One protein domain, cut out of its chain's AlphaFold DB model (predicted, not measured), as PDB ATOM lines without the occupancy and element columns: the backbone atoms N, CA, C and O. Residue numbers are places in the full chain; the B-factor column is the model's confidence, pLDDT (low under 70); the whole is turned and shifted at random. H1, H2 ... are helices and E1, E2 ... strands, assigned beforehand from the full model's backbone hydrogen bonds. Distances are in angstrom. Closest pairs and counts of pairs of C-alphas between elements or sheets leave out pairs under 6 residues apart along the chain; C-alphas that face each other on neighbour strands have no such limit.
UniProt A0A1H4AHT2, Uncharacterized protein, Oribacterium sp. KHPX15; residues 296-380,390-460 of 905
ATOM      1  N   ALA A 296     -16.686 -19.177  39.424       98.25
ATOM      2  CA  ALA A 296     -16.476 -20.159  40.488       98.25
ATOM      3  C   ALA A 296     -17.717 -20.282  41.381       98.25
ATOM      4  O   ALA A 296     -18.122 -21.402  41.694       98.25
ATOM      5  N   VAL A 297     -18.349 -19.156  41.729       98.25
ATOM      6  CA  VAL A 297     -19.618 -19.135  42.471       98.25
ATOM      7  C   VAL A 297     -20.736 -19.770  41.649       98.25
ATOM      8  O   VAL A 297     -21.338 -20.731  42.116       98.25
ATOM      9  N   ARG A 298     -20.959 -19.334  40.400       96.69
ATOM     10  CA  ARG A 298     -21.972 -19.903  39.490       96.69
ATOM     11  C   ARG A 298     -21.818 -21.419  39.344       96.69
ATOM     12  O   ARG A 298     -22.793 -22.157  39.452       96.69
ATOM     13  N   GLY A 299     -20.586 -21.901  39.155       97.25
ATOM     14  CA  GLY A 299     -20.305 -23.337  39.083       97.25
ATOM     15  C   GLY A 299     -20.584 -24.077  40.396       97.25
ATOM     16  O   GLY A 299     -21.104 -25.191  40.373       97.25
ATOM     17  N   ALA A 300     -20.275 -23.473  41.545       98.50
ATOM     18  CA  ALA A 300     -20.571 -24.056  42.851       98.50
ATOM     19  C   ALA A 300     -22.081 -24.084  43.153       98.50
ATOM     20  O   ALA A 300     -22.558 -25.085  43.685       98.50
ATOM     21  N   VAL A 301     -22.834 -23.050  42.753       98.25
ATOM     22  CA  VAL A 301     -24.306 -23.036  42.804       98.25
ATOM     23  C   VAL A 301     -24.864 -24.171  41.955       98.25
ATOM     24  O   VAL A 301     -25.653 -24.963  42.459       98.25
ATOM     25  N   GLN A 302     -24.404 -24.324  40.710       97.56
ATOM     26  CA  GLN A 302     -24.857 -25.415  39.845       97.56
ATOM     27  C   GLN A 302     -24.620 -26.790  40.489       97.56
ATOM     28  O   GLN A 302     -25.543 -27.594  40.563       97.56
ATOM     29  N   VAL A 303     -23.416 -27.054  41.009       98.25
ATOM     30  CA  VAL A 303     -23.104 -28.327  41.688       98.25
ATOM     31  C   VAL A 303     -23.976 -28.532  42.929       98.25
ATOM     32  O   VAL A 303     -24.416 -29.653  43.198       98.25
ATOM     33  N   PHE A 304     -24.235 -27.470  43.691       98.44
ATOM     34  CA  PHE A 304     -25.127 -27.522  44.842       98.44
ATOM     35  C   PHE A 304     -26.554 -27.886  44.421       98.44
ATOM     36  O   PHE A 304     -27.079 -28.880  44.917       98.44
ATOM     37  N   LEU A 305     -27.146 -27.177  43.456       97.81
ATOM     38  CA  LEU A 305     -28.495 -27.455  42.953       97.81
ATOM     39  C   LEU A 305     -28.606 -28.861  42.342       97.81
ATOM     40  O   LEU A 305     -29.560 -29.580  42.637       97.81
ATOM     41  N   GLU A 306     -27.611 -29.303  41.567       97.75
ATOM     42  CA  GLU A 306     -27.531 -30.672  41.033       97.75
ATOM     43  C   GLU A 306     -27.527 -31.722  42.154       97.75
ATOM     44  O   GLU A 306     -28.205 -32.743  42.047       97.75
ATOM     45  N   THR A 307     -26.811 -31.457  43.251       97.88
ATOM     46  CA  THR A 307     -26.759 -32.350  44.417       97.88
ATOM     47  C   THR A 307     -28.092 -32.369  45.164       97.88
ATOM     48  O   THR A 307     -28.585 -33.435  45.529       97.88
ATOM     49  N   VAL A 308     -28.709 -31.205  45.384       97.31
ATOM     50  CA  VAL A 308     -30.007 -31.089  46.073       97.31
ATOM     51  C   VAL A 308     -31.123 -31.745  45.260       97.31
ATOM     52  O   VAL A 308     -32.001 -32.399  45.828       97.31
ATOM     53  N   ARG A 309     -31.059 -31.661  43.928       96.44
ATOM     54  CA  ARG A 309     -32.012 -32.295  43.008       96.44
ATOM     55  C   ARG A 309     -32.163 -33.797  43.246       96.44
ATOM     56  O   ARG A 309     -33.267 -34.317  43.099       96.44
ATOM     57  N   GLU A 310     -31.102 -34.498  43.649       94.88
ATOM     58  CA  GLU A 310     -31.158 -35.940  43.939       94.88
ATOM     59  C   GLU A 310     -32.133 -36.285  45.079       94.88
ATOM     60  O   GLU A 310     -32.646 -37.403  45.137       94.88
ATOM     61  N   TYR A 311     -32.441 -35.319  45.950       94.50
ATOM     62  CA  TYR A 311     -33.329 -35.480  47.100       94.50
ATOM     63  C   TYR A 311     -34.786 -35.089  46.806       94.50
ATOM     64  O   TYR A 311     -35.663 -35.456  47.592       94.50
ATOM     65  N   LEU A 312     -35.074 -34.408  45.684       93.88
ATOM     66  CA  LEU A 312     -36.433 -33.966  45.327       93.88
ATOM     67  C   LEU A 312     -37.474 -35.095  45.428       93.88
ATOM     68  O   LEU A 312     -38.473 -34.899  46.121       93.88
ATOM     69  N   PRO A 313     -37.264 -36.302  44.857       93.06
ATOM     70  CA  PRO A 313     -38.302 -37.333  44.868       93.06
ATOM     71  C   PRO A 313     -38.734 -37.805  46.256       93.06
ATOM     72  O   PRO A 313     -39.843 -38.313  46.409       93.06
ATOM     73  N   GLU A 314     -37.864 -37.673  47.257       92.50
ATOM     74  CA  GLU A 314     -38.112 -38.134  48.623       92.50
ATOM     75  C   GLU A 314     -38.359 -36.979  49.604       92.50
ATOM     76  O   GLU A 314     -38.733 -37.218  50.755       92.50
ATOM     77  N   SER A 315     -38.091 -35.727  49.217       94.75
ATOM     78  CA  SER A 315     -38.008 -34.593  50.155       94.75
ATOM     79  C   SER A 315     -38.428 -33.246  49.564       94.75
ATOM     80  O   SER A 315     -38.044 -32.214  50.101       94.75
ATOM     81  N   TYR A 316     -39.198 -33.233  48.474       96.06
ATOM     82  CA  TYR A 316     -39.703 -31.998  47.862       96.06
ATOM     83  C   TYR A 316     -40.486 -31.107  48.840       96.06
ATOM     84  O   TYR A 316     -40.369 -29.893  48.770       96.06
ATOM     85  N   ASP A 317     -41.219 -31.696  49.784       94.75
ATOM     86  CA  ASP A 317     -41.885 -31.032  50.906       94.75
ATOM     87  C   ASP A 317     -40.885 -30.280  51.789       94.75
ATOM     88  O   ASP A 317     -41.000 -29.074  51.967       94.75
ATOM     89  N   LEU A 318     -39.835 -30.950  52.267       95.69
ATOM     90  CA  LEU A 318     -38.809 -30.305  53.097       95.69
ATOM     91  C   LEU A 318     -37.999 -29.253  52.326       95.69
ATOM     92  O   LEU A 318     -37.509 -28.296  52.920       95.69
ATOM     93  N   LEU A 319     -37.850 -29.418  51.009       96.94
ATOM     94  CA  LEU A 319     -37.231 -28.420  50.134       96.94
ATOM     95  C   LEU A 319     -38.132 -27.194  49.947       96.94
ATOM     96  O   LEU A 319     -37.630 -26.074  49.943       96.94
ATOM     97  N   SER A 320     -39.444 -27.397  49.853       95.81
ATOM     98  CA  SER A 320     -40.429 -26.319  49.782       95.81
ATOM     99  C   SER A 320     -40.524 -25.557  51.106       95.81
ATOM    100  O   SER A 320     -40.468 -24.332  51.113       95.81
ATOM    101  N   LEU A 321     -40.515 -26.278  52.236       93.06
ATOM    102  CA  LEU A 321     -40.379 -25.701  53.578       93.06
ATOM    103  C   LEU A 321     -39.074 -24.908  53.724       93.06
ATOM    104  O   LEU A 321     -39.051 -23.829  54.301       93.06
ATOM    105  N   CYS A 322     -37.959 -25.426  53.205       95.12
ATOM    106  CA  CYS A 322     -36.712 -24.670  53.206       95.12
ATOM    107  C   CYS A 322     -36.868 -23.375  52.404       95.12
ATOM    108  O   CYS A 322     -36.512 -22.311  52.901       95.12
ATOM    109  N   ARG A 323     -37.450 -23.438  51.201       93.94
ATOM    110  CA  ARG A 323     -37.679 -22.256  50.366       93.94
ATOM    111  C   ARG A 323     -38.575 -21.210  51.040       93.94
ATOM    112  O   ARG A 323     -38.321 -20.022  50.836       93.94
ATOM    113  N   SER A 324     -39.577 -21.611  51.821       86.75
ATOM    114  CA  SER A 324     -40.444 -20.668  52.541       86.75
ATOM    115  C   SER A 324     -39.737 -19.972  53.711       86.75
ATOM    116  O   SER A 324     -40.027 -18.819  54.010       86.75
ATOM    117  N   ARG A 325     -38.754 -20.636  54.335       87.44
ATOM    118  CA  ARG A 325     -38.064 -20.143  55.545       87.44
ATOM    119  C   ARG A 325     -36.753 -19.415  55.301       87.44
ATOM    120  O   ARG A 325     -36.291 -18.684  56.186       87.44
ATOM    121  N   VAL A 326     -36.116 -19.661  54.161       92.19
ATOM    122  CA  VAL A 326     -34.890 -18.956  53.783       92.19
ATOM    123  C   VAL A 326     -35.199 -17.474  53.604       92.19
ATOM    124  O   VAL A 326     -36.235 -17.106  53.038       92.19
ATOM    125  N   ARG A 327     -34.289 -16.621  54.076       90.88
ATOM    126  CA  ARG A 327     -34.406 -15.174  53.952       90.88
ATOM    127  C   ARG A 327     -34.578 -14.791  52.482       90.88
ATOM    128  O   ARG A 327     -33.679 -14.966  51.665       90.88
ATOM    129  N   SER A 328     -35.771 -14.299  52.158       87.69
ATOM    130  CA  SER A 328     -36.147 -13.805  50.831       87.69
ATOM    131  C   SER A 328     -36.198 -12.285  50.849       87.69
ATOM    132  O   SER A 328     -36.730 -11.747  51.811       87.69
ATOM    133  N   PHE A 329     -35.723 -11.602  49.812       85.75
ATOM    134  CA  PHE A 329     -35.659 -10.131  49.769       85.75
ATOM    135  C   PHE A 329     -36.847  -9.491  49.028       85.75
ATOM    136  O   PHE A 329     -37.649 -10.187  48.395       85.75
ATOM    137  N   GLY A 330     -37.001  -8.170  49.145       76.75
ATOM    138  CA  GLY A 330     -38.064  -7.384  48.511       76.75
ATOM    139  C   GLY A 330     -39.461  -7.821  48.953       76.75
ATOM    140  O   GLY A 330     -40.354  -8.023  48.131       76.75
ATOM    141  N   GLY A 331     -39.621  -8.097  50.253       71.56
ATOM    142  CA  GLY A 331     -40.864  -8.632  50.823       71.56
ATOM    143  C   GLY A 331     -41.236 -10.038  50.327       71.56
ATOM    144  O   GLY A 331     -42.383 -10.449  50.465       71.56
ATOM    145  N   GLY A 332     -40.292 -10.764  49.715       74.62
ATOM    146  CA  GLY A 332     -40.506 -12.088  49.127       74.62
ATOM    147  C   GLY A 332     -41.061 -12.072  47.698       74.62
ATOM    148  O   GLY A 332     -41.133 -13.131  47.080       74.62
ATOM    149  N   MET A 333     -41.392 -10.902  47.143       76.56
ATOM    150  CA  MET A 333     -42.127 -10.765  45.874       76.56
ATOM    151  C   MET A 333     -41.266 -10.931  44.613       76.56
ATOM    152  O   MET A 333     -41.805 -11.182  43.538       76.56
ATOM    153  N   TYR A 334     -39.940 -10.826  44.738       84.06
ATOM    154  CA  TYR A 334     -39.001 -10.831  43.603       84.06
ATOM    155  C   TYR A 334     -38.258 -12.160  43.427       84.06
ATOM    156  O   TYR A 334     -37.313 -12.259  42.649       84.06
ATOM    157  N   GLU A 335     -38.699 -13.194  44.152       88.25
ATOM    158  CA  GLU A 335     -38.197 -14.567  44.049       88.25
ATOM    159  C   GLU A 335     -36.679 -14.721  44.238       88.25
ATOM    160  O   GLU A 335     -36.084 -15.636  43.678       88.25
ATOM    161  N   GLN A 336     -36.042 -13.872  45.048       93.25
ATOM    162  CA  GLN A 336     -34.623 -14.009  45.381       93.25
ATOM    163  C   GLN A 336     -34.402 -14.307  46.861       93.25
ATOM    164  O   GLN A 336     -35.076 -13.745  47.728       93.25
ATOM    165  N   VAL A 337     -33.461 -15.208  47.132       96.12
ATOM    166  CA  VAL A 337     -33.141 -15.719  48.468       96.12
ATOM    167  C   VAL A 337     -31.659 -15.567  48.778       96.12
ATOM    168  O   VAL A 337     -30.830 -15.697  47.877       96.12
ATOM    169  N   ASP A 338     -31.319 -15.334  50.041       97.69
ATOM    170  CA  ASP A 338     -29.929 -15.275  50.491       97.69
ATOM    171  C   ASP A 338     -29.234 -16.638  50.342       97.69
ATOM    172  O   ASP A 338     -29.747 -17.681  50.766       97.69
ATOM    173  N   LEU A 339     -28.042 -16.647  49.738       97.75
ATOM    174  CA  LEU A 339     -27.300 -17.887  49.523       97.75
ATOM    175  C   LEU A 339     -26.696 -18.461  50.804       97.75
ATOM    176  O   LEU A 339     -26.658 -19.681  50.952       97.75
ATOM    177  N   MET A 340     -26.183 -17.642  51.719       96.69
ATOM    178  CA  MET A 340     -25.568 -18.147  52.951       96.69
ATOM    179  C   MET A 340     -26.614 -18.766  53.879       96.69
ATOM    180  O   MET A 340     -26.375 -19.843  54.438       96.69
ATOM    181  N   ASP A 341     -27.776 -18.131  53.979       97.12
ATOM    182  CA  ASP A 341     -28.934 -18.579  54.734       97.12
ATOM    183  C   ASP A 341     -29.550 -19.839  54.113       97.12
ATOM    184  O   ASP A 341     -29.789 -20.812  54.828       97.12
ATOM    185  N   LEU A 342     -29.662 -19.925  52.779       97.75
ATOM    186  CA  LEU A 342     -30.048 -21.166  52.087       97.75
ATOM    187  C   LEU A 342     -29.141 -22.344  52.471       97.75
ATOM    188  O   LEU A 342     -29.611 -23.454  52.740       97.75
ATOM    189  N   LEU A 343     -27.827 -22.113  52.537       97.50
ATOM    190  CA  LEU A 343     -26.847 -23.144  52.893       97.50
ATOM    191  C   LEU A 343     -26.844 -23.493  54.392       97.50
ATOM    192  O   LEU A 343     -26.181 -24.461  54.785       97.50
ATOM    193  N   ALA A 344     -27.519 -22.707  55.231       95.56
ATOM    194  CA  ALA A 344     -27.721 -22.976  56.652       95.56
ATOM    195  C   ALA A 344     -29.071 -23.673  56.906       95.56
ATOM    196  O   ALA A 344     -29.112 -24.701  57.589       95.56
ATOM    197  N   GLU A 345     -30.148 -23.173  56.303       95.88
ATOM    198  CA  GLU A 345     -31.511 -23.664  56.505       95.88
ATOM    199  C   GLU A 345     -31.771 -25.008  55.823       95.88
ATOM    200  O   GLU A 345     -32.462 -25.854  56.395       95.88
ATOM    201  N   LEU A 346     -31.184 -25.272  54.648       97.06
ATOM    202  CA  LEU A 346     -31.448 -26.519  53.928       97.06
ATOM    203  C   LEU A 346     -31.054 -27.773  54.734       97.06
ATOM    204  O   LEU A 346     -31.900 -28.658  54.911       97.06
ATOM    205  N   PRO A 347     -29.819 -27.894  55.269       95.94
ATOM    206  CA  PRO A 347     -29.472 -29.025  56.124       95.94
ATOM    207  C   PRO A 347     -30.386 -29.162  57.344       95.94
ATOM    208  O   PRO A 347     -30.712 -30.287  57.733       95.94
ATOM    209  N   ARG A 348     -30.823 -28.038  57.931       95.12
ATOM    210  CA  ARG A 348     -31.717 -28.023  59.092       95.12
ATOM    211  C   ARG A 348     -33.087 -28.589  58.743       95.12
ATOM    212  O   ARG A 348     -33.528 -29.526  59.404       95.12
ATOM    213  N   CYS A 349     -33.706 -28.116  57.663       95.31
ATOM    214  CA  CYS A 349     -34.995 -28.618  57.180       95.31
ATOM    215  C   CYS A 349     -34.947 -30.125  56.890       95.31
ATOM    216  O   CYS A 349     -35.870 -30.859  57.229       95.31
ATOM    217  N   LEU A 350     -33.840 -30.619  56.328       96.12
ATOM    218  CA  LEU A 350     -33.687 -32.036  55.994       96.12
ATOM    219  C   LEU A 350     -33.435 -32.958  57.202       96.12
ATOM    220  O   LEU A 350     -33.638 -34.169  57.073       96.12
ATOM    221  N   THR A 351     -32.984 -32.433  58.349       95.62
ATOM    222  CA  THR A 351     -32.530 -33.257  59.491       95.62
ATOM    223  C   THR A 351     -33.275 -33.036  60.796       95.62
ATOM    224  O   THR A 351     -33.270 -33.943  61.627       95.62
ATOM    225  N   ASP A 352     -33.912 -31.886  61.002       93.38
ATOM    226  CA  ASP A 352     -34.628 -31.580  62.237       93.38
ATOM    227  C   ASP A 352     -35.971 -32.336  62.296       93.38
ATOM    228  O   ASP A 352     -36.882 -32.026  61.522       93.38
ATOM    229  N   PRO A 353     -36.154 -33.296  63.226       90.38
ATOM    230  CA  PRO A 353     -37.413 -34.031  63.355       90.38
ATOM    231  C   PRO A 353     -38.613 -33.145  63.713       90.38
ATOM    232  O   PRO A 353     -39.751 -33.516  63.406       90.38
ATOM    233  N   GLY A 354     -38.373 -31.984  64.337       86.62
ATOM    234  CA  GLY A 354     -39.400 -30.978  64.611       86.62
ATOM    235  C   GLY A 354     -39.986 -30.379  63.332       86.62
ATOM    236  O   GLY A 354     -41.167 -30.056  63.299       86.62
ATOM    237  N   LEU A 355     -39.197 -30.341  62.257       86.31
ATOM    238  CA  LEU A 355     -39.589 -29.844  60.936       86.31
ATOM    239  C   LEU A 355     -40.045 -30.960  59.982       86.31
ATOM    240  O   LEU A 355     -40.311 -30.709  58.815       86.31
ATOM    241  N   GLY A 356     -40.100 -32.211  60.453       87.50
ATOM    242  CA  GLY A 356     -40.339 -33.380  59.597       87.50
ATOM    243  C   GLY A 356     -39.080 -33.955  58.936       87.50
ATOM    244  O   GLY A 356     -39.180 -34.921  58.181       87.50
ATOM    245  N   GLY A 357     -37.900 -33.413  59.250       91.56
ATOM    246  CA  GLY A 357     -36.606 -33.931  58.817       91.56
ATOM    247  C   GLY A 357     -36.208 -35.251  59.491       91.56
ATOM    248  O   GLY A 357     -36.786 -35.686  60.488       91.56
ATOM    249  N   ASP A 358     -35.179 -35.898  58.946       94.12
ATOM    250  CA  ASP A 358     -34.623 -37.151  59.470       94.12
ATOM    251  C   ASP A 358     -33.152 -36.956  59.844       94.12
ATOM    252  O   ASP A 358     -32.281 -36.841  58.982       94.12
ATOM    253  N   ASN A 359     -32.854 -36.965  61.144       93.81
ATOM    254  CA  ASN A 359     -31.494 -36.771  61.651       93.81
ATOM    255  C   ASN A 359     -30.518 -37.909  61.293       93.81
ATOM    256  O   ASN A 359     -29.314 -37.776  61.519       93.81
ATOM    257  N   SER A 360     -31.015 -39.026  60.750       94.81
ATOM    258  CA  SER A 360     -30.203 -40.135  60.247       94.81
ATOM    259  C   SER A 360     -29.846 -40.008  58.763       94.81
ATOM    260  O   SER A 360     -29.048 -40.805  58.258       94.81
ATOM    261  N   ARG A 361     -30.399 -39.002  58.073       93.50
ATOM    262  CA  ARG A 361     -30.180 -38.747  56.648       93.50
ATOM    263  C   ARG A 361     -28.716 -38.423  56.358       93.50
ATOM    264  O   ARG A 361     -28.094 -37.593  57.015       93.50
ATOM    265  N   ASP A 362     -28.177 -39.060  55.321       94.38
ATOM    266  CA  ASP A 362     -26.845 -38.735  54.820       94.38
ATOM    267  C   ASP A 362     -26.904 -37.451  53.985       94.38
ATOM    268  O   ASP A 362     -27.429 -37.437  52.869       94.38
ATOM    269  N   LEU A 363     -26.369 -36.370  54.550       95.69
ATOM    270  CA  LEU A 363     -26.215 -35.077  53.885       95.69
ATOM    271  C   LEU A 363     -24.788 -34.829  53.384       95.69
ATOM    272  O   LEU A 363     -24.467 -33.706  53.011       95.69
ATOM    273  N   SER A 364     -23.897 -35.827  53.388       96.06
ATOM    274  CA  SER A 364     -22.478 -35.612  53.067       96.06
ATOM    275  C   SER A 364     -22.254 -34.950  51.703       96.06
ATOM    276  O   SER A 364     -21.389 -34.077  51.596       96.06
ATOM    277  N   GLY A 365     -23.055 -35.301  50.692       96.38
ATOM    278  CA  GLY A 365     -23.051 -34.647  49.381       96.38
ATOM    279  C   GLY A 365     -23.438 -33.169  49.467       96.38
ATOM    280  O   GLY A 365     -22.643 -32.311  49.083       96.38
ATOM    281  N   ILE A 366     -24.613 -32.875  50.037       96.69
ATOM    282  CA  ILE A 366     -25.128 -31.505  50.204       96.69
ATOM    283  C   ILE A 366     -24.153 -30.649  51.011       96.69
ATOM    284  O   ILE A 366     -23.827 -29.549  50.585       96.69
ATOM    285  N   LEU A 367     -23.640 -31.152  52.138       98.00
ATOM    286  CA  LEU A 367     -22.703 -30.413  52.989       98.00
ATOM    287  C   LEU A 367     -21.378 -30.140  52.270       98.00
ATOM    288  O   LEU A 367     -20.843 -29.044  52.381       98.00
ATOM    289  N   THR A 368     -20.873 -31.091  51.478       98.44
ATOM    290  CA  THR A 368     -19.653 -30.879  50.682       98.44
ATOM    291  C   THR A 368     -19.862 -29.809  49.609       98.44
ATOM    292  O   THR A 368     -19.001 -28.947  49.428       98.44
ATOM    293  N   ALA A 369     -20.993 -29.848  48.898       98.44
ATOM    294  CA  ALA A 369     -21.330 -28.837  47.900       98.44
ATOM    295  C   ALA A 369     -21.572 -27.463  48.551       98.44
ATOM    296  O   ALA A 369     -21.085 -26.452  48.048       98.44
ATOM    297  N   ALA A 370     -22.239 -27.435  49.707       98.31
ATOM    298  CA  ALA A 370     -22.479 -26.224  50.476       98.31
ATOM    299  C   ALA A 370     -21.177 -25.595  50.985       98.31
ATOM    300  O   ALA A 370     -20.995 -24.391  50.848       98.31
ATOM    301  N   ASP A 371     -20.241 -26.389  51.508       98.44
ATOM    302  CA  ASP A 371     -18.927 -25.899  51.943       98.44
ATOM    303  C   ASP A 371     -18.120 -25.326  50.769       98.44
ATOM    304  O   ASP A 371     -17.455 -24.297  50.913       98.44
ATOM    305  N   ALA A 372     -18.194 -25.959  49.593       98.69
ATOM    306  CA  ALA A 372     -17.555 -25.449  48.382       98.69
ATOM    307  C   ALA A 372     -18.163 -24.110  47.935       98.69
ATOM    308  O   ALA A 372     -17.417 -23.192  47.592       98.69
ATOM    309  N   LEU A 373     -19.491 -23.978  47.989       98.62
ATOM    310  CA  LEU A 373     -20.185 -22.732  47.671       98.62
ATOM    311  C   LEU A 373     -19.887 -21.630  48.698       98.62
ATOM    312  O   LEU A 373     -19.510 -20.533  48.298       98.62
ATOM    313  N   LYS A 374     -19.917 -21.922  50.006       98.44
ATOM    314  CA  LYS A 374     -19.512 -20.973  51.065       98.44
ATOM    315  C   LYS A 374     -18.090 -20.459  50.855       98.44
ATOM    316  O   LYS A 374     -17.833 -19.266  51.014       98.44
ATOM    317  N   ALA A 375     -17.167 -21.345  50.483       98.56
ATOM    318  CA  ALA A 375     -15.787 -20.972  50.194       98.56
ATOM    319  C   ALA A 375     -15.673 -20.087  48.944       98.56
ATOM    320  O   ALA A 375     -14.908 -19.125  48.962       98.56
ATOM    321  N   ALA A 376     -16.432 -20.382  47.883       98.75
ATOM    322  CA  ALA A 376     -16.465 -19.562  46.674       98.75
ATOM    323  C   ALA A 376     -17.050 -18.166  46.945       98.75
ATOM    324  O   ALA A 376     -16.461 -17.174  46.526       98.75
ATOM    325  N   LEU A 377     -18.148 -18.081  47.704       98.31
ATOM    326  CA  LEU A 377     -18.746 -16.812  48.128       98.31
ATOM    327  C   LEU A 377     -17.769 -15.988  48.973       98.31
ATOM    328  O   LEU A 377     -17.556 -14.813  48.699       98.31
ATOM    329  N   SER A 378     -17.102 -16.622  49.942       97.69
ATOM    330  CA  SER A 378     -16.111 -15.952  50.797       97.69
ATOM    331  C   SER A 378     -14.892 -15.427  50.025       97.69
ATOM    332  O   SER A 378     -14.263 -14.474  50.469       97.69
ATOM    333  N   ASP A 379     -14.521 -16.059  48.907       98.12
ATOM    334  CA  ASP A 379     -13.430 -15.598  48.031       98.12
ATOM    335  C   ASP A 379     -13.882 -14.478  47.075       98.12
ATOM    336  O   ASP A 379     -13.048 -13.712  46.601       98.12
ATOM    337  N   MET A 380     -15.185 -14.387  46.790       98.44
ATOM    338  CA  MET A 380     -15.779 -13.368  45.922       98.44
ATOM    339  C   MET A 380     -16.127 -12.076  46.668       98.44
ATOM    340  O   MET A 380     -15.945 -10.993  46.120       98.44
ATOM    341  N   ARG A 390     -29.243 -12.313  58.662       87.62
ATOM    342  CA  ARG A 390     -29.440 -13.418  57.713       87.62
ATOM    343  C   ARG A 390     -29.107 -13.041  56.266       87.62
ATOM    344  O   ARG A 390     -29.380 -13.835  55.370       87.62
ATOM    345  N   SER A 391     -28.507 -11.872  56.033       90.88
ATOM    346  CA  SER A 391     -27.960 -11.458  54.731       90.88
ATOM    347  C   SER A 391     -26.444 -11.690  54.657       90.88
ATOM    348  O   SER A 391     -25.674 -11.348  55.559       90.88
ATOM    349  N   GLY A 392     -26.011 -12.313  53.562       92.12
ATOM    350  CA  GLY A 392     -24.660 -12.791  53.298       92.12
ATOM    351  C   GLY A 392     -23.935 -12.040  52.180       92.12
ATOM    352  O   GLY A 392     -22.770 -12.339  51.913       92.12
ATOM    353  N   GLY A 393     -24.578 -11.062  51.545       95.19
ATOM    354  CA  GLY A 393     -24.036 -10.187  50.507       95.19
ATOM    355  C   GLY A 393     -24.286 -10.641  49.066       95.19
ATOM    356  O   GLY A 393     -23.927  -9.900  48.150       95.19
ATOM    357  N   MET A 394     -24.876 -11.819  48.833       97.38
ATOM    358  CA  MET A 394     -25.296 -12.236  47.493       97.38
ATOM    359  C   MET A 394     -26.478 -13.216  47.501       97.38
ATOM    360  O   MET A 394     -26.406 -14.313  48.068       97.38
ATOM    361  N   ALA A 395     -27.513 -12.857  46.742       98.06
ATOM    362  CA  ALA A 395     -28.742 -13.617  46.591       98.06
ATOM    363  C   ALA A 395     -28.747 -14.523  45.343       98.06
ATOM    364  O   ALA A 395     -27.913 -14.420  44.436       98.06
ATOM    365  N   LEU A 396     -29.727 -15.421  45.296       97.62
ATOM    366  CA  LEU A 396     -30.017 -16.356  44.209       97.62
ATOM    367  C   LEU A 396     -31.478 -16.212  43.787       97.62
ATOM    368  O   LEU A 396     -32.358 -16.241  44.649       97.62
ATOM    369  N   TYR A 397     -31.754 -16.157  42.483       96.75
ATOM    370  CA  TYR A 397     -33.120 -16.331  41.988       96.75
ATOM    371  C   TYR A 397     -33.608 -17.765  42.257       96.75
ATOM    372  O   TYR A 397     -33.062 -18.741  41.739       96.75
ATOM    373  N   PHE A 398     -34.646 -17.893  43.080       96.62
ATOM    374  CA  PHE A 398     -35.282 -19.150  43.450       96.62
ATOM    375  C   PHE A 398     -36.802 -19.052  43.220       96.62
ATOM    376  O   PHE A 398     -37.532 -18.595  44.117       96.62
ATOM    377  N   PRO A 399     -37.295 -19.543  42.065       93.56
ATOM    378  CA  PRO A 399     -38.703 -19.478  41.704       93.56
ATOM    379  C   PRO A 399     -39.575 -20.301  42.650       93.56
ATOM    380  O   PRO A 399     -39.242 -21.436  43.004       93.56
ATOM    381  N   TYR A 400     -40.695 -19.719  43.071       89.75
ATOM    382  CA  TYR A 400     -41.599 -20.298  44.062       89.75
ATOM    383  C   TYR A 400     -43.012 -19.693  44.015       89.75
ATOM    384  O   TYR A 400     -43.992 -20.429  43.905       89.75
ATOM    385  N   LEU A 401     -43.127 -18.364  44.070       83.19
ATOM    386  CA  LEU A 401     -44.403 -17.646  44.129       83.19
ATOM    387  C   LEU A 401     -45.005 -17.399  42.739       83.19
ATOM    388  O   LEU A 401     -46.227 -17.337  42.613       83.19
ATOM    389  N   LEU A 402     -44.160 -17.258  41.713       84.81
ATOM    390  CA  LEU A 402     -44.513 -16.796  40.369       84.81
ATOM    391  C   LEU A 402     -44.107 -17.814  39.282       84.81
ATOM    392  O   LEU A 402     -43.323 -17.499  38.378       84.81
ATOM    393  N   PRO A 403     -44.633 -19.054  39.321       88.25
ATOM    394  CA  PRO A 403     -44.256 -20.100  38.366       88.25
ATOM    395  C   PRO A 403     -44.550 -19.730  36.901       88.25
ATOM    396  O   PRO A 403     -43.916 -20.252  35.989       88.25
ATOM    397  N   ASP A 404     -45.491 -18.823  36.641       86.50
ATOM    398  CA  ASP A 404     -45.806 -18.319  35.303       86.50
ATOM    399  C   ASP A 404     -44.719 -17.395  34.723       86.50
ATOM    400  O   ASP A 404     -44.624 -17.261  33.501       86.50
ATOM    401  N   ARG A 405     -43.872 -16.796  35.571       87.75
ATOM    402  CA  ARG A 405     -42.740 -15.947  35.160       87.75
ATOM    403  C   ARG A 405     -41.463 -16.732  34.900       87.75
ATOM    404  O   ARG A 405     -40.643 -16.300  34.088       87.75
ATOM    405  N   TYR A 406     -41.330 -17.900  35.521       93.19
ATOM    406  CA  TYR A 406     -40.119 -18.714  35.484       93.19
ATOM    407  C   TYR A 406     -39.603 -19.003  34.063       93.19
ATOM    408  O   TYR A 406     -38.409 -18.859  33.812       93.19
ATOM    409  N   GLU A 407     -40.478 -19.342  33.105       93.00
ATOM    410  CA  GLU A 407     -40.045 -19.643  31.725       93.00
ATOM    411  C   GLU A 407     -39.363 -18.438  31.053       93.00
ATOM    412  O   GLU A 407     -38.370 -18.606  30.343       93.00
ATOM    413  N   SER A 408     -39.866 -17.225  31.308       91.56
ATOM    414  CA  SER A 408     -39.286 -15.988  30.776       91.56
ATOM    415  C   SER A 408     -37.912 -15.725  31.389       91.56
ATOM    416  O   SER A 408     -36.937 -15.543  30.661       91.56
ATOM    417  N   VAL A 409     -37.815 -15.793  32.722       93.81
ATOM    418  CA  VAL A 409     -36.559 -15.568  33.457       93.81
ATOM    419  C   VAL A 409     -35.502 -16.600  33.062       93.81
ATOM    420  O   VAL A 409     -34.368 -16.239  32.754       93.81
ATOM    421  N   ALA A 410     -35.871 -17.879  32.963       95.12
ATOM    422  CA  ALA A 410     -34.970 -18.939  32.514       95.12
ATOM    423  C   ALA A 410     -34.483 -18.728  31.069       95.12
ATOM    424  O   ALA A 410     -33.349 -19.087  30.739       95.12
ATOM    425  N   GLY A 411     -35.318 -18.157  30.194       94.75
ATOM    426  CA  GLY A 411     -34.929 -17.754  28.841       94.75
ATOM    427  C   GLY A 411     -33.856 -16.666  28.852       94.75
ATOM    428  O   GLY A 411     -32.789 -16.850  28.265       94.75
ATOM    429  N   ILE A 412     -34.092 -15.588  29.602       93.94
ATOM    430  CA  ILE A 412     -33.143 -14.478  29.769       93.94
ATOM    431  C   ILE A 412     -31.825 -14.985  30.373       93.94
ATOM    432  O   ILE A 412     -30.737 -14.654  29.900       93.94
ATOM    433  N   MET A 413     -31.895 -15.853  31.385       95.06
ATOM    434  CA  MET A 413     -30.708 -16.429  32.015       95.06
ATOM    435  C   MET A 413     -29.883 -17.298  31.044       95.06
ATOM    436  O   MET A 413     -28.649 -17.302  31.087       95.06
ATOM    437  N   GLN A 414     -30.525 -18.016  30.120       94.00
ATOM    438  CA  GLN A 414     -29.804 -18.737  29.062       94.00
ATOM    439  C   GLN A 414     -29.058 -17.775  28.128       94.00
ATOM    440  O   GLN A 414     -27.912 -18.049  27.764       94.00
ATOM    441  N   ASP A 415     -29.647 -16.623  27.802       89.88
ATOM    442  CA  ASP A 415     -28.994 -15.587  26.991       89.88
ATOM    443  C   ASP A 415     -27.808 -14.934  27.730       89.88
ATOM    444  O   ASP A 415     -26.781 -14.588  27.117       89.88
ATOM    445  N   VAL A 416     -27.855 -14.850  29.069       89.94
ATOM    446  CA  VAL A 416     -26.687 -14.414  29.857       89.94
ATOM    447  C   VAL A 416     -25.606 -15.488  29.998       89.94
ATOM    448  O   VAL A 416     -24.463 -15.135  30.286       89.94
ATOM    449  N   GLY A 417     -25.884 -16.742  29.634       88.50
ATOM    450  CA  GLY A 417     -24.884 -17.807  29.495       88.50
ATOM    451  C   GLY A 417     -25.063 -18.997  30.436       88.50
ATOM    452  O   GLY A 417     -24.130 -19.788  30.576       88.50
ATOM    453  N   TYR A 418     -26.225 -19.140  31.078       93.81
ATOM    454  CA  TYR A 418     -26.533 -20.323  31.881       93.81
ATOM    455  C   TYR A 418     -26.831 -21.538  30.997       93.81
ATOM    456  O   TYR A 418     -27.612 -21.475  30.044       93.81
ATOM    457  N   ASP A 419     -26.222 -22.673  31.336       92.25
ATOM    458  CA  ASP A 419     -26.511 -23.949  30.690       92.25
ATOM    459  C   ASP A 419     -27.906 -24.452  31.070       92.25
ATOM    460  O   ASP A 419     -28.361 -24.290  32.200       92.25
ATOM    461  N   LYS A 420     -28.560 -25.168  30.148       91.75
ATOM    462  CA  LYS A 420     -29.893 -25.742  30.394       91.75
ATOM    463  C   LYS A 420     -29.958 -26.629  31.640       91.75
ATOM    464  O   LYS A 420     -30.974 -26.629  32.316       91.75
ATOM    465  N   SER A 421     -28.876 -27.341  31.954       93.06
ATOM    466  CA  SER A 421     -28.814 -28.216  33.130       93.06
ATOM    467  C   SER A 421     -28.890 -27.466  34.460       93.06
ATOM    468  O   SER A 421     -29.216 -28.081  35.468       93.06
ATOM    469  N   TYR A 422     -28.609 -26.158  34.486       94.94
ATOM    470  CA  TYR A 422     -28.791 -25.333  35.684       94.94
ATOM    471  C   TYR A 422     -30.253 -25.333  36.154       94.94
ATOM    472  O   TYR A 422     -30.533 -25.350  37.350       94.94
ATOM    473  N   PHE A 423     -31.180 -25.376  35.199       96.56
ATOM    474  CA  PHE A 423     -32.619 -25.306  35.433       96.56
ATOM    475  C   PHE A 423     -33.232 -26.652  35.837       96.56
ATOM    476  O   PHE A 423     -34.332 -26.677  36.372       96.56
ATOM    477  N   ASP A 424     -32.507 -27.768  35.693       96.06
ATOM    478  CA  ASP A 424     -33.006 -29.119  35.990       96.06
ATOM    479  C   ASP A 424     -33.530 -29.278  37.435       96.06
ATOM    480  O   ASP A 424     -34.411 -30.108  37.693       96.06
ATOM    481  N   PHE A 425     -32.946 -28.548  38.395       97.50
ATOM    482  CA  PHE A 425     -33.442 -28.505  39.773       97.50
ATOM    483  C   PHE A 425     -34.764 -27.740  39.861       97.50
ATOM    484  O   PHE A 425     -35.722 -28.271  40.414       97.50
ATOM    485  N   PHE A 426     -34.818 -26.529  39.305       97.88
ATOM    486  CA  PHE A 426     -35.988 -25.656  39.367       97.88
ATOM    487  C   PHE A 426     -37.179 -26.228  38.590       97.88
ATOM    488  O   PHE A 426     -38.277 -26.257  39.132       97.88
ATOM    489  N   ASP A 427     -36.961 -26.791  37.398       97.44
ATOM    490  CA  ASP A 427     -37.984 -27.497  36.611       97.44
ATOM    491  C   ASP A 427     -38.631 -28.622  37.435       97.44
ATOM    492  O   ASP A 427     -39.857 -28.756  37.506       97.44
ATOM    493  N   GLY A 428     -37.797 -29.418  38.114       97.25
ATOM    494  CA  GLY A 428     -38.247 -30.497  38.988       97.25
ATOM    495  C   GLY A 428     -38.968 -29.980  40.233       97.25
ATOM    496  O   GLY A 428     -40.061 -30.446  40.545       97.25
ATOM    497  N   PHE A 429     -38.375 -29.013  40.935       97.81
ATOM    498  CA  PHE A 429     -38.936 -28.406  42.140       97.81
ATOM    499  C   PHE A 429     -40.306 -27.775  41.868       97.81
ATOM    500  O   PHE A 429     -41.285 -28.137  42.521       97.81
ATOM    501  N   LEU A 430     -40.407 -26.915  40.854       96.94
ATOM    502  CA  LEU A 430     -41.659 -26.270  40.466       96.94
ATOM    503  C   LEU A 430     -42.694 -27.276  39.969       96.94
ATOM    504  O   LEU A 430     -43.877 -27.100  40.240       96.94
ATOM    505  N   SER A 431     -42.281 -28.359  39.301       97.31
ATOM    506  CA  SER A 431     -43.215 -29.429  38.937       97.31
ATOM    507  C   SER A 431     -43.885 -30.041  40.167       97.31
ATOM    508  O   SER A 431     -45.096 -30.253  40.140       97.31
ATOM    509  N   TYR A 432     -43.140 -30.274  41.255       96.81
ATOM    510  CA  TYR A 432     -43.712 -30.731  42.525       96.81
ATOM    511  C   TYR A 432     -44.625 -29.680  43.164       96.81
ATOM    512  O   TYR A 432     -45.749 -30.021  43.526       96.81
ATOM    513  N   VAL A 433     -44.184 -28.420  43.254       94.38
ATOM    514  CA  VAL A 433     -44.982 -27.321  43.832       94.38
ATOM    515  C   VAL A 433     -46.311 -27.166  43.090       94.38
ATOM    516  O   VAL A 433     -47.376 -27.222  43.700       94.38
ATOM    517  N   VAL A 434     -46.274 -27.059  41.762       94.31
ATOM    518  CA  VAL A 434     -47.476 -26.894  40.936       94.31
ATOM    519  C   VAL A 434     -48.367 -28.135  40.990       94.31
ATOM    520  O   VAL A 434     -49.586 -28.004  41.025       94.31
ATOM    521  N   ALA A 435     -47.803 -29.345  41.026       94.44
ATOM    522  CA  ALA A 435     -48.600 -30.562  41.176       94.44
ATOM    523  C   ALA A 435     -49.314 -30.633  42.540       94.44
ATOM    524  O   ALA A 435     -50.447 -31.109  42.600       94.44
ATOM    525  N   GLU A 436     -48.699 -30.134  43.617       93.19
ATOM    526  CA  GLU A 436     -49.356 -29.993  44.923       93.19
ATOM    527  C   GLU A 436     -50.460 -28.929  44.897       93.19
ATOM    528  O   GLU A 436     -51.553 -29.173  45.409       93.19
ATOM    529  N   GLN A 437     -50.234 -27.800  44.221       91.00
ATOM    530  CA  GLN A 437     -51.260 -26.770  44.013       91.00
ATOM    531  C   GLN A 437     -52.462 -27.300  43.220       91.00
ATOM    532  O   GLN A 437     -53.617 -27.101  43.600       91.00
ATOM    533  N   GLU A 438     -52.211 -28.041  42.137       90.69
ATOM    534  CA  GLU A 438     -53.270 -28.705  41.372       90.69
ATOM    535  C   GLU A 438     -54.002 -29.768  42.194       90.69
ATOM    536  O   GLU A 438     -55.206 -29.951  42.021       90.69
ATOM    537  N   ARG A 439     -53.288 -30.479  43.075       90.06
ATOM    538  CA  ARG A 439     -53.880 -31.498  43.942       90.06
ATOM    539  C   ARG A 439     -54.796 -30.880  44.996       90.06
ATOM    540  O   ARG A 439     -55.844 -31.462  45.260       90.06
ATOM    541  N   ALA A 440     -54.412 -29.739  45.570       87.12
ATOM    542  CA  ALA A 440     -55.215 -28.984  46.532       87.12
ATOM    543  C   ALA A 440     -56.532 -28.467  45.920       87.12
ATOM    544  O   ALA A 440     -57.548 -28.438  46.612       87.12
ATOM    545  N   ASP A 441     -56.527 -28.104  44.629       85.81
ATOM    546  CA  ASP A 441     -57.697 -27.627  43.860       85.81
ATOM    547  C   ASP A 441     -58.430 -26.440  44.520       85.81
ATOM    548  O   ASP A 441     -59.652 -26.309  44.471       85.81
ATOM    549  N   ILE A 442     -57.665 -25.559  45.171       80.25
ATOM    550  CA  ILE A 442     -58.195 -24.363  45.848       80.25
ATOM    551  C   ILE A 442     -58.166 -23.168  44.907       80.25
ATOM    552  O   ILE A 442     -59.103 -22.371  44.865       80.25
ATOM    553  N   GLN A 443     -57.080 -23.049  44.142       75.75
ATOM    554  CA  GLN A 443     -56.841 -21.951  43.222       75.75
ATOM    555  C   GLN A 443     -56.452 -22.498  41.844       75.75
ATOM    556  O   GLN A 443     -55.694 -23.466  41.744       75.75
ATOM    557  N   PRO A 444     -56.954 -21.898  40.752       76.94
ATOM    558  CA  PRO A 444     -56.617 -22.360  39.419       76.94
ATOM    559  C   PRO A 444     -55.172 -21.988  39.080       76.94
ATOM    560  O   PRO A 444     -54.856 -20.822  38.873       76.94
ATOM    561  N   VAL A 445     -54.314 -22.994  38.919       82.56
ATOM    562  CA  VAL A 445     -52.985 -22.802  38.321       82.56
ATOM    563  C   VAL A 445     -53.130 -22.172  36.931       82.56
ATOM    564  O   VAL A 445     -53.938 -22.632  36.109       82.56
ATOM    565  N   ALA A 446     -52.332 -21.133  36.663       81.12
ATOM    566  CA  ALA A 446     -52.369 -20.372  35.420       81.12
ATOM    567  C   ALA A 446     -52.278 -21.296  34.183       81.12
ATOM    568  O   ALA A 446     -51.410 -22.173  34.128       81.12
ATOM    569  N   PRO A 447     -53.123 -21.118  33.144       81.50
ATOM    570  CA  PRO A 447     -53.120 -22.006  31.979       81.50
ATOM    571  C   PRO A 447     -51.769 -22.106  31.260       81.50
ATOM    572  O   PRO A 447     -51.459 -23.165  30.721       81.50
ATOM    573  N   GLY A 448     -50.978 -21.024  31.264       85.44
ATOM    574  CA  GLY A 448     -49.633 -20.999  30.681       85.44
ATOM    575  C   GLY A 448     -48.692 -22.002  31.347       85.44
ATOM    576  O   GLY A 448     -48.051 -22.778  30.642       85.44
ATOM    577  N   VAL A 449     -48.718 -22.074  32.683       89.81
ATOM    578  CA  VAL A 449     -47.910 -23.000  33.496       89.81
ATOM    579  C   VAL A 449     -48.185 -24.456  33.122       89.81
ATOM    580  O   VAL A 449     -47.258 -25.216  32.865       89.81
ATOM    581  N   LYS A 450     -49.459 -24.841  32.971       88.81
ATOM    582  CA  LYS A 450     -49.843 -26.225  32.623       88.81
ATOM    583  C   LYS A 450     -49.348 -26.679  31.250       88.81
ATOM    584  O   LYS A 450     -49.327 -27.873  30.958       88.81
ATOM    585  N   THR A 451     -49.035 -25.728  30.376       91.06
ATOM    586  CA  THR A 451     -48.511 -25.986  29.030       91.06
ATOM    587  C   THR A 451     -47.019 -25.710  28.905       91.06
ATOM    588  O   THR A 451     -46.471 -25.909  27.818       91.06
ATOM    589  N   ALA A 452     -46.382 -25.238  29.976       93.31
ATOM    590  CA  ALA A 452     -44.994 -24.830  29.946       93.31
ATOM    591  C   ALA A 452     -44.072 -26.052  29.777       93.31
ATOM    592  O   ALA A 452     -44.344 -27.110  30.351       93.31
ATOM    593  N   PRO A 453     -42.975 -25.946  29.003       93.50
ATOM    594  CA  PRO A 453     -42.100 -27.082  28.715       93.50
ATOM    595  C   PRO A 453     -41.405 -27.692  29.934       93.50
ATOM    596  O   PRO A 453     -41.003 -28.846  29.845       93.50
ATOM    597  N   TRP A 454     -41.242 -26.923  31.013       94.62
ATOM    598  CA  TRP A 454     -40.597 -27.340  32.261       94.62
ATOM    599  C   TRP A 454     -41.536 -28.109  33.202       94.62
ATOM    600  O   TRP A 454     -41.070 -28.751  34.142       94.62
ATOM    601  N   TYR A 455     -42.856 -28.039  32.983       96.12
ATOM    602  CA  TYR A 455     -43.836 -28.650  33.874       96.12
ATOM    603  C   TYR A 455     -44.062 -30.124  33.518       96.12
ATOM    604  O   TYR A 455     -44.653 -30.452  32.484       96.12
ATOM    605  N   HIS A 456     -43.613 -31.017  34.402       94.50
ATOM    606  CA  HIS A 456     -43.644 -32.471  34.217       94.50
ATOM    607  C   HIS A 456     -44.397 -33.180  35.357       94.50
ATOM    608  O   HIS A 456     -43.791 -33.896  36.163       94.50
ATOM    609  N   PRO A 457     -45.732 -33.020  35.462       91.94
ATOM    610  CA  PRO A 457     -46.515 -33.616  36.547       91.94
ATOM    611  C   PRO A 457     -46.429 -35.145  36.583       91.94
ATOM    612  O   PRO A 457     -46.497 -35.746  37.653       91.94
ATOM    613  N   GLU A 458     -46.239 -35.805  35.440       91.94
ATOM    614  CA  GLU A 458     -46.080 -37.258  35.346       91.94
ATOM    615  C   GLU A 458     -44.801 -37.795  36.001       91.94
ATOM    616  O   GLU A 458     -44.724 -38.991  36.301       91.94
ATOM    617  N   GLU A 459     -43.800 -36.937  36.210       89.62
ATOM    618  CA  GLU A 459     -42.552 -37.281  36.891       89.62
ATOM    619  C   GLU A 459     -42.648 -37.072  38.408       89.62
ATOM    620  O   GLU A 459     -41.849 -37.638  39.163       89.62
ATOM    621  N   THR A 460     -43.666 -36.338  38.869       93.00
ATOM    622  CA  THR A 460     -43.894 -36.083  40.290       93.00
ATOM    623  C   THR A 460     -44.461 -37.317  40.991       93.00
ATOM    624  O   THR A 460     -45.420 -37.960  40.558       93.00
TER     625      THR A 460
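What this domain is: This is residues 296 to 380 and 390 to 460 of the 905 residues of an uncharacterized protein of Oribacterium sp. KHPX15 (UniProt A0A1H4AHT2). Five helices, H1, H4, H3, H2 and H6, follow one another round a ring, with H6 crossing H2, and the tiny two-strand sheet E1 E2 lies over one end of it. H6 runs on outward from the ring and forms a hairpin with H5, and small H7 lies on that outlying side. The printed part has 156 residues, with seven named helices and two strands in the order H1 H2 E1 H3 H4 E2 H5 H6 H7. The sheet, order E1 - E2, is antiparallel, and the class is mostly helix. The whole is compact, with a radius of gyration of the C-alphas of 15.3 A and spans of 42 by 39 by 29 A.

How they stand to each other: E1, residues 336 to 338, and E2, residues 395 to 397, are antiparallel at 146 degrees, with N 337 and O 396 2.9 A apart and N 396 and O 337 2.8 A apart, within hydrogen-bond range. The closest C-alphas of E2 and H3, residues 339 to 351, are those of Ala 395 and Leu 339, 5.4 A apart. H3 and H4, residues 364 to 380, form a helical hairpin and touch at a shallow tilt of 13 degrees, closest at the C-alphas of Leu 343 and Ala 370, 5.9 A. H1, residues 296 to 309, touches H4 at a shallow tilt of 21 degrees, opposite ways, closest at the C-alphas of Ala 300 and Leu 373, 5.0 A. H2, residues 312 to 325, touches H3 at a steep tilt of 53 degrees, closest at the C-alphas of Cys 322 and Leu 346, 5.6 A. The hub, H6, residues 420 to 440, touches H1 with residues 422 to 429 alone, closest at the C-alphas of Phe 425 and Arg 309, 5.2 A. With residues 428 to 433 alone it touches H2, about perpendicular at 84 degrees, closest at the C-alphas of Tyr 432 and Tyr 316, 6.8 A. H5, residues 403 to 416, forms a helical hairpin with H6 at 3 degrees, closest at the C-alphas of Pro 403 and Leu 430, 7.0 A. H7, residues 447 to 450, and H5 only just touch, with 3 pairs of C-alphas within 8 A, closest at Val 449 and Asp 404, 5.4 A. Every O i to N i+4 pair is within hydrogen-bond range in H1 and H4, against 8 of 10 in H2, 7 of 9 in H3, 8 of 10 in H5 and 14 of 17 in H6; H7 is too short for such a pair.

Where its parts are: E1 measures 7.1 A and E2 6.9 A from first to last C-alpha. H6 is the longest helix, 30.2 A, with a kink of 30 degrees near residue 427. H4 measures 24.3 A, H5 20.3 A, H1 19.9 A, H3 19.1 A, H2 17.3 A and H7 5.4 A. H1 begins at C-alpha 296 (-16.476, -20.159, 40.488), and H7 ends at C-alpha 450 (-49.843, -26.225, 32.623).

The domain as a whole: The C-alphas of Asp 379 and Asp 441, the two farthest apart, are 46.1 A apart. Residues 381 to 389 are cut out, and C-alphas 380 and 390 are 18.0 A apart across the cut. Of the links printed whole, H3 to H4 is long, 12 residues. Residues 439 to 444, of which 439 and 440 belong to H6, stand free. The mean pLDDT of the printed part is 93.0, and no printed residue is under 70.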